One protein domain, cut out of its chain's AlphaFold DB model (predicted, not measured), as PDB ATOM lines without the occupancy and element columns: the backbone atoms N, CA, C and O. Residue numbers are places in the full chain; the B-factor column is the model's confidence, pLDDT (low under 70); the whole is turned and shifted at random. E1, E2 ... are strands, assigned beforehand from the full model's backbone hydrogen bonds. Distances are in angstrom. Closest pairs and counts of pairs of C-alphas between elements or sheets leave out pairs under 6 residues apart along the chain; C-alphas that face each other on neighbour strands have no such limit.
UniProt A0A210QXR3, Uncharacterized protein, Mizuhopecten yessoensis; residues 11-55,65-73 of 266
ATOM      1  N   THR A  11     -43.290 -49.115 -18.104       90.94
ATOM      2  CA  THR A  11     -42.884 -47.824 -17.553       90.94
ATOM      3  C   THR A  11     -41.741 -47.291 -18.400       90.94
ATOM      4  O   THR A  11     -40.746 -47.983 -18.594       90.94
ATOM      5  N   VAL A  12     -41.910 -46.083 -18.918       88.56
ATOM      6  CA  VAL A  12     -40.898 -45.346 -19.664       88.56
ATOM      7  C   VAL A  12     -40.314 -44.308 -18.705       88.56
ATOM      8  O   VAL A  12     -41.085 -43.479 -18.200       88.56
ATOM      9  N   PRO A  13     -39.012 -44.371 -18.385       86.69
ATOM     10  CA  PRO A  13     -38.377 -43.350 -17.568       86.69
ATOM     11  C   PRO A  13     -38.317 -42.033 -18.341       86.69
ATOM     12  O   PRO A  13     -38.080 -42.028 -19.545       86.69
ATOM     13  N   GLY A  14     -38.547 -40.924 -17.650       86.31
ATOM     14  CA  GLY A  14     -38.297 -39.578 -18.161       86.31
ATOM     15  C   GLY A  14     -37.468 -38.797 -17.150       86.31
ATOM     16  O   GLY A  14     -37.393 -39.200 -15.990       86.31
ATOM     17  N   ASP A  15     -36.878 -37.678 -17.575       88.94
ATOM     18  CA  ASP A  15     -35.869 -36.944 -16.791       88.94
ATOM     19  C   ASP A  15     -36.313 -36.645 -15.351       88.94
ATOM     20  O   ASP A  15     -35.577 -36.892 -14.403       88.94
ATOM     21  N   CYS A  16     -37.554 -36.176 -15.188       91.38
ATOM     22  CA  CYS A  16     -38.134 -35.848 -13.883       91.38
ATOM     23  C   CYS A  16     -39.446 -36.565 -13.576       91.38
ATOM     24  O   CYS A  16     -40.076 -36.304 -12.555       91.38
ATOM     25  N   MET A  17     -39.906 -37.441 -14.466       89.62
ATOM     26  CA  MET A  17     -41.198 -38.094 -14.313       89.62
ATOM     27  C   MET A  17     -41.217 -39.403 -15.083       89.62
ATOM     28  O   MET A  17     -40.827 -39.459 -16.245       89.62
ATOM     29  N   ASN A  18     -41.744 -40.445 -14.447       88.69
ATOM     30  CA  ASN A  18     -41.973 -41.724 -15.099       88.69
ATOM     31  C   ASN A  18     -43.343 -41.733 -15.780       88.69
ATOM     32  O   ASN A  18     -44.319 -41.176 -15.271       88.69
ATOM     33  N   TYR A  19     -43.441 -42.427 -16.907       88.31
ATOM     34  CA  TYR A  19     -44.683 -42.572 -17.656       88.31
ATOM     35  C   TYR A  19     -45.075 -44.037 -17.758       88.31
ATOM     36  O   TYR A  19     -44.227 -44.903 -17.928       88.31
ATOM     37  N   ARG A  20     -46.374 -44.334 -17.716       91.12
ATOM     38  CA  ARG A  20     -46.907 -45.649 -18.073       91.12
ATOM     39  C   ARG A  20     -47.567 -45.598 -19.429       91.12
ATOM     40  O   ARG A  20     -48.489 -44.810 -19.651       91.12
ATOM     41  N   CYS A  21     -47.155 -46.517 -20.283       89.75
ATOM     42  CA  CYS A  21     -47.804 -46.771 -21.551       89.75
ATOM     43  C   CYS A  21     -49.229 -47.294 -21.344       89.75
ATOM     44  O   CYS A  21     -49.440 -48.322 -20.695       89.75
ATOM     45  N   LYS A  22     -50.228 -46.592 -21.884       89.38
ATOM     46  CA  LYS A  22     -51.631 -47.020 -21.877       89.38
ATOM     47  C   LYS A  22     -52.239 -46.895 -23.266       89.38
ATOM     48  O   LYS A  22     -51.962 -45.948 -23.991       89.38
ATOM     49  N   ILE A  23     -53.122 -47.830 -23.598       87.56
ATOM     50  CA  ILE A  23     -53.968 -47.728 -24.785       87.56
ATOM     51  C   ILE A  23     -54.962 -46.576 -24.556       87.56
ATOM     52  O   ILE A  23     -55.566 -46.473 -23.485       87.56
ATOM     53  N   SER A  24     -55.080 -45.687 -25.541       83.44
ATOM     54  CA  SER A  24     -56.041 -44.581 -25.574       83.44
ATOM     55  C   SER A  24     -57.483 -45.092 -25.461       83.44
ATOM     56  O   SER A  24     -57.781 -46.239 -25.793       83.44
ATOM     57  N   ASN A  25     -58.407 -44.235 -25.018       81.69
ATOM     58  CA  ASN A  25     -59.818 -44.598 -24.845       81.69
ATOM     59  C   ASN A  25     -60.492 -45.028 -26.163       81.69
ATOM     60  O   ASN A  25     -61.391 -45.862 -26.147       81.69
ATOM     61  N   ASP A  26     -60.035 -44.491 -27.295       86.06
ATOM     62  CA  ASP A  26     -60.487 -44.861 -28.642       86.06
ATOM     63  C   ASP A  26     -59.837 -46.155 -29.171       86.06
ATOM     64  O   ASP A  26     -60.101 -46.564 -30.298       86.06
ATOM     65  N   LYS A  27     -58.969 -46.789 -28.369       82.69
ATOM     66  CA  LYS A  27     -58.190 -47.997 -28.687       82.69
ATOM     67  C   LYS A  27     -57.306 -47.895 -29.933       82.69
ATOM     68  O   LYS A  27     -56.735 -48.898 -30.346       82.69
ATOM     69  N   SER A  28     -57.161 -46.702 -30.508       82.25
ATOM     70  CA  SER A  28     -56.472 -46.515 -31.787       82.25
ATOM     71  C   SER A  28     -54.999 -46.130 -31.615       82.25
ATOM     72  O   SER A  28     -54.203 -46.286 -32.540       82.25
ATOM     73  N   ARG A  29     -54.618 -45.621 -30.433       84.56
ATOM     74  CA  ARG A  29     -53.286 -45.051 -30.170       84.56
ATOM     75  C   ARG A  29     -52.748 -45.418 -28.794       84.56
ATOM     76  O   ARG A  29     -53.501 -45.567 -27.834       84.56
ATOM     77  N   MET A  30     -51.427 -45.496 -28.688       84.19
ATOM     78  CA  MET A  30     -50.711 -45.574 -27.414       84.19
ATOM     79  C   MET A  30     -50.501 -44.167 -26.842       84.19
ATOM     80  O   MET A  30     -50.182 -43.235 -27.578       84.19
ATOM     81  N   GLN A  31     -50.691 -44.006 -25.535       85.50
ATOM     82  CA  GLN A  31     -50.504 -42.751 -24.806       85.50
ATOM     83  C   GLN A  31     -49.623 -42.976 -23.577       85.50
ATOM     84  O   GLN A  31     -49.807 -43.932 -22.821       85.50
ATOM     85  N   LEU A  32     -48.697 -42.050 -23.342       85.69
ATOM     86  CA  LEU A  32     -47.938 -41.976 -22.099       85.69
ATOM     87  C   LEU A  32     -48.800 -41.286 -21.038       85.69
ATOM     88  O   LEU A  32     -49.192 -40.131 -21.203       85.69
ATOM     89  N   LYS A  33     -49.116 -41.988 -19.943       85.31
ATOM     90  CA  LYS A  33     -49.744 -41.375 -18.765       85.31
ATOM     91  C   LYS A  33     -48.698 -41.168 -17.670       85.31
ATOM     92  O   LYS A  33     -48.029 -42.143 -17.336       85.31
ATOM     93  N   PRO A  34     -48.588 -39.968 -17.078       86.94
ATOM     94  CA  PRO A  34     -47.725 -39.728 -15.925       86.94
ATOM     95  C   PRO A  34     -47.974 -40.746 -14.811       86.94
ATOM     96  O   PRO A  34     -49.129 -41.090 -14.530       86.94
ATOM     97  N   LEU A  35     -46.906 -41.228 -14.185       87.81
ATOM     98  CA  LEU A  35     -46.957 -42.185 -13.090       87.81
ATOM     99  C   LEU A  35     -46.260 -41.580 -11.867       87.81
ATOM    100  O   LEU A  35     -45.049 -41.393 -11.865       87.81
ATOM    101  N   GLY A  36     -47.041 -41.297 -10.823       86.81
ATOM    102  CA  GLY A  36     -46.552 -40.691  -9.583       86.81
ATOM    103  C   GLY A  36     -46.739 -39.174  -9.535       86.81
ATOM    104  O   GLY A  36     -47.688 -38.638 -10.116       86.81
ATOM    105  N   LYS A  37     -45.862 -38.500  -8.782       87.50
ATOM    106  CA  LYS A  37     -45.827 -37.039  -8.711       87.50
ATOM    107  C   LYS A  37     -45.379 -36.464 -10.053       87.50
ATOM    108  O   LYS A  37     -44.582 -37.058 -10.768       87.50
ATOM    109  N   ILE A  38     -45.961 -35.323 -10.392       90.06
ATOM    110  CA  ILE A  38     -45.620 -34.576 -11.597       90.06
ATOM    111  C   ILE A  38     -44.494 -33.631 -11.223       90.06
ATOM    112  O   ILE A  38     -44.677 -32.883 -10.269       90.06
ATOM    113  N   SER A  39     -43.409 -33.620 -11.989       94.06
ATOM    114  CA  SER A  39     -42.263 -32.748 -11.726       94.06
ATOM    115  C   SER A  39     -41.705 -32.186 -13.035       94.06
ATOM    116  O   SER A  39     -41.868 -32.784 -14.100       94.06
ATOM    117  N   CYS A  40     -41.084 -31.016 -12.964       94.62
ATOM    118  CA  CYS A  40     -40.501 -30.302 -14.096       94.62
ATOM    119  C   CYS A  40     -38.973 -30.323 -13.998       94.62
ATOM    120  O   CYS A  40     -38.436 -30.062 -12.925       94.62
ATOM    121  N   LEU A  41     -38.285 -30.585 -15.112       93.62
ATOM    122  CA  LEU A  41     -36.826 -30.490 -15.195       93.62
ATOM    123  C   LEU A  41     -36.391 -29.021 -15.218       93.62
ATOM    124  O   LEU A  41     -36.876 -28.237 -16.034       93.62
ATOM    125  N   MET A  42     -35.487 -28.658 -14.315       93.94
ATOM    126  CA  MET A  42     -34.851 -27.347 -14.243       93.94
ATOM    127  C   MET A  42     -33.546 -27.316 -15.050       93.94
ATOM    128  O   MET A  42     -32.945 -28.351 -15.323       93.94
ATOM    129  N   GLU A  43     -33.060 -26.116 -15.380       91.12
ATOM    130  CA  GLU A  43     -31.818 -25.920 -16.153       91.12
ATOM    131  C   GLU A  43     -30.572 -26.521 -15.482       91.12
ATOM    132  O   GLU A  43     -29.648 -26.951 -16.163       91.12
ATOM    133  N   ASN A  44     -30.557 -26.605 -14.149       92.31
ATOM    134  CA  ASN A  44     -29.475 -27.222 -13.378       92.31
ATOM    135  C   ASN A  44     -29.572 -28.763 -13.299       92.31
ATOM    136  O   ASN A  44     -28.827 -29.382 -12.541       92.31
ATOM    137  N   GLY A  45     -30.515 -29.379 -14.021       93.50
ATOM    138  CA  GLY A  45     -30.754 -30.822 -14.029       93.50
ATOM    139  C   GLY A  45     -31.587 -31.355 -12.857       93.50
ATOM    140  O   GLY A  45     -31.832 -32.557 -12.794       93.50
ATOM    141  N   THR A  46     -32.030 -30.501 -11.928       95.06
ATOM    142  CA  THR A  46     -32.885 -30.920 -10.802       95.06
ATOM    143  C   THR A  46     -34.365 -30.953 -11.184       95.06
ATOM    144  O   THR A  46     -34.777 -30.378 -12.192       95.06
ATOM    145  N   CYS A  47     -35.176 -31.634 -10.375       94.38
ATOM    146  CA  CYS A  47     -36.607 -31.790 -10.607       94.38
ATOM    147  C   CYS A  47     -37.416 -30.995  -9.581       94.38
ATOM    148  O   CYS A  47     -37.253 -31.192  -8.380       94.38
ATOM    149  N   LEU A  48     -38.313 -30.132 -10.063       95.69
ATOM    150  CA  LEU A  48     -39.250 -29.372  -9.239       95.69
ATOM    151  C   LEU A  48     -40.623 -30.042  -9.258       95.69
ATOM    152  O   LEU A  48     -41.268 -30.087 -10.308       95.69
ATOM    153  N   ASP A  49     -41.079 -30.540  -8.112       94.19
ATOM    154  CA  ASP A  49     -42.403 -31.146  -7.984       94.19
ATOM    155  C   ASP A  49     -43.518 -30.116  -8.243       94.19
ATOM    156  O   ASP A  49     -43.423 -28.921  -7.958       94.19
ATOM    157  N   LYS A  50     -44.631 -30.586  -8.799       92.50
ATOM    158  CA  LYS A  50     -45.820 -29.774  -9.035       92.50
ATOM    159  C   LYS A  50     -46.388 -29.285  -7.705       92.50
ATOM    160  O   LYS A  50     -46.806 -30.090  -6.874       92.50
ATOM    161  N   GLY A  51     -46.538 -27.968  -7.596       87.19
ATOM    162  CA  GLY A  51     -47.014 -27.287  -6.391       87.19
ATOM    163  C   GLY A  51     -45.876 -26.715  -5.550       87.19
ATOM    164  O   GLY A  51     -46.115 -25.758  -4.816       87.19
ATOM    165  N   ASP A  52     -44.654 -27.222  -5.725       92.19
ATOM    166  CA  ASP A  52     -43.469 -26.637  -5.119       92.19
ATOM    167  C   ASP A  52     -43.043 -25.396  -5.902       92.19
ATOM    168  O   ASP A  52     -43.297 -25.242  -7.106       92.19
ATOM    169  N   THR A  53     -42.403 -24.477  -5.188       94.44
ATOM    170  CA  THR A  53     -41.964 -23.209  -5.753       94.44
ATOM    171  C   THR A  53     -40.577 -22.867  -5.256       94.44
ATOM    172  O   THR A  53     -40.324 -22.962  -4.057       94.44
ATOM    173  N   ILE A  54     -39.717 -22.417  -6.162       95.50
ATOM    174  CA  ILE A  54     -38.373 -21.928  -5.840       95.50
ATOM    175  C   ILE A  54     -38.358 -20.422  -6.068       95.50
ATOM    176  O   ILE A  54     -38.873 -19.952  -7.087       95.50
ATOM    177  N   THR A  55     -37.794 -19.671  -5.125       94.31
ATOM    178  CA  THR A  55     -37.552 -18.238  -5.282       94.31
ATOM    179  C   THR A  55     -36.091 -17.984  -5.629       94.31
ATOM    180  O   THR A  55     -35.183 -18.638  -5.123       94.31
ATOM    181  N   CYS A  65     -43.591 -25.327 -11.135       95.00
ATOM    182  CA  CYS A  65     -43.878 -26.386 -12.095       95.00
ATOM    183  C   CYS A  65     -45.383 -26.452 -12.405       95.00
ATOM    184  O   CYS A  65     -46.195 -26.791 -11.536       95.00
ATOM    185  N   LYS A  66     -45.767 -26.186 -13.661       92.12
ATOM    186  CA  LYS A  66     -47.159 -26.297 -14.125       92.12
ATOM    187  C   LYS A  66     -47.373 -27.417 -15.122       92.12
ATOM    188  O   LYS A  66     -46.522 -27.757 -15.936       92.12
ATOM    189  N   LEU A  67     -48.591 -27.950 -15.058       89.12
ATOM    190  CA  LEU A  67     -49.103 -28.954 -15.973       89.12
ATOM    191  C   LEU A  67     -50.028 -28.302 -17.001       89.12
ATOM    192  O   LEU A  67     -51.072 -27.760 -16.635       89.12
ATOM    193  N   TYR A  68     -49.689 -28.432 -18.272       88.81
ATOM    194  CA  TYR A  68     -50.497 -28.004 -19.403       88.81
ATOM    195  C   TYR A  68     -51.203 -29.212 -20.009       88.81
ATOM    196  O   TYR A  68     -50.573 -30.220 -20.321       88.81
ATOM    197  N   LYS A  69     -52.524 -29.117 -20.168       87.31
ATOM    198  CA  LYS A  69     -53.329 -30.113 -20.882       87.31
ATOM    199  C   LYS A  69     -53.748 -29.523 -22.220       87.31
ATOM    200  O   LYS A  69     -54.384 -28.471 -22.243       87.31
ATOM    201  N   TYR A  70     -53.408 -30.197 -23.307       84.94
ATOM    202  CA  TYR A  70     -53.802 -29.796 -24.655       84.94
ATOM    203  C   TYR A  70     -55.126 -30.453 -25.059       84.94
ATOM    204  O   TYR A  70     -55.561 -31.447 -24.471       84.94
ATOM    205  N   SER A  71     -55.771 -29.909 -26.093       84.25
ATOM    206  CA  SER A  71     -57.069 -30.378 -26.606       84.25
ATOM    207  C   SER A  71     -57.051 -31.824 -27.113       84.25
ATOM    208  O   SER A  71     -58.067 -32.509 -27.077       84.25
ATOM    209  N   ASN A  72     -55.889 -32.324 -27.531       81.62
ATOM    210  CA  ASN A  72     -55.668 -33.711 -27.947       81.62
ATOM    211  C   ASN A  72     -55.409 -34.673 -26.763       81.62
ATOM    212  O   ASN A  72     -54.937 -35.788 -26.981       81.62
ATOM    213  N   ASN A  73     -55.691 -34.252 -25.523       74.69
ATOM    214  CA  ASN A  73     -55.399 -34.969 -24.277       74.69
ATOM    215  C   ASN A  73     -53.908 -35.227 -24.003       74.69
ATOM    216  O   ASN A  73     -53.590 -35.995 -23.090       74.69
TER     217      ASN A  73
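What this domain is: This is residues 11 to 55 and 65 to 73 of the 266 residues of an uncharacterized protein of Mizuhopecten yessoensis (UniProt A0A210QXR3). Two antiparallel hairpins follow each other, a longer one of E1 and E2 and a small one of E3 and E4, with E5 reaching away beyond the small one and E6 starting beside it. The 54 printed residues are loose and elongated, with radius of gyration of the C-alphas 13.1 A and spans of 43 by 23 by 17 A. The class is all strand, with six named strands, E1 to E6 in order, in 26 residues, under half, and no named helix.

How they stand to each other: E1, residues 18 to 23, and E2, residues 30 to 35, form a hairpin at 144 degrees; N 20 and O 33 are 2.8 A apart. Residues 11 to 12 pair antiparallel with 19 to 20 of E1. E3, residues 39 to 41, and E4, residues 47 to 49, form a hairpin; N 40 and O 48 are 2.8 A apart. E5, residues 53 to 55, and E6, residues 65 to 69, pair with no named strand. The closest C-alphas of E3 and E6, Cys 40 and Cys 65, are 5.5 A apart. E1 and E6 are apart.

Where its parts are: E1 measures 16.5 A from C-alpha 18 at (-41.973, -41.724, -15.099), E2 15.2 A, and E6 13.4 A to C-alpha 69 at (-53.329, -30.113, -20.882).

The domain as a whole: Residues 56 to 64 are not printed; C-alphas 55 and 65 are 12.4 A apart. No printed residue is under 70 in pLDDT.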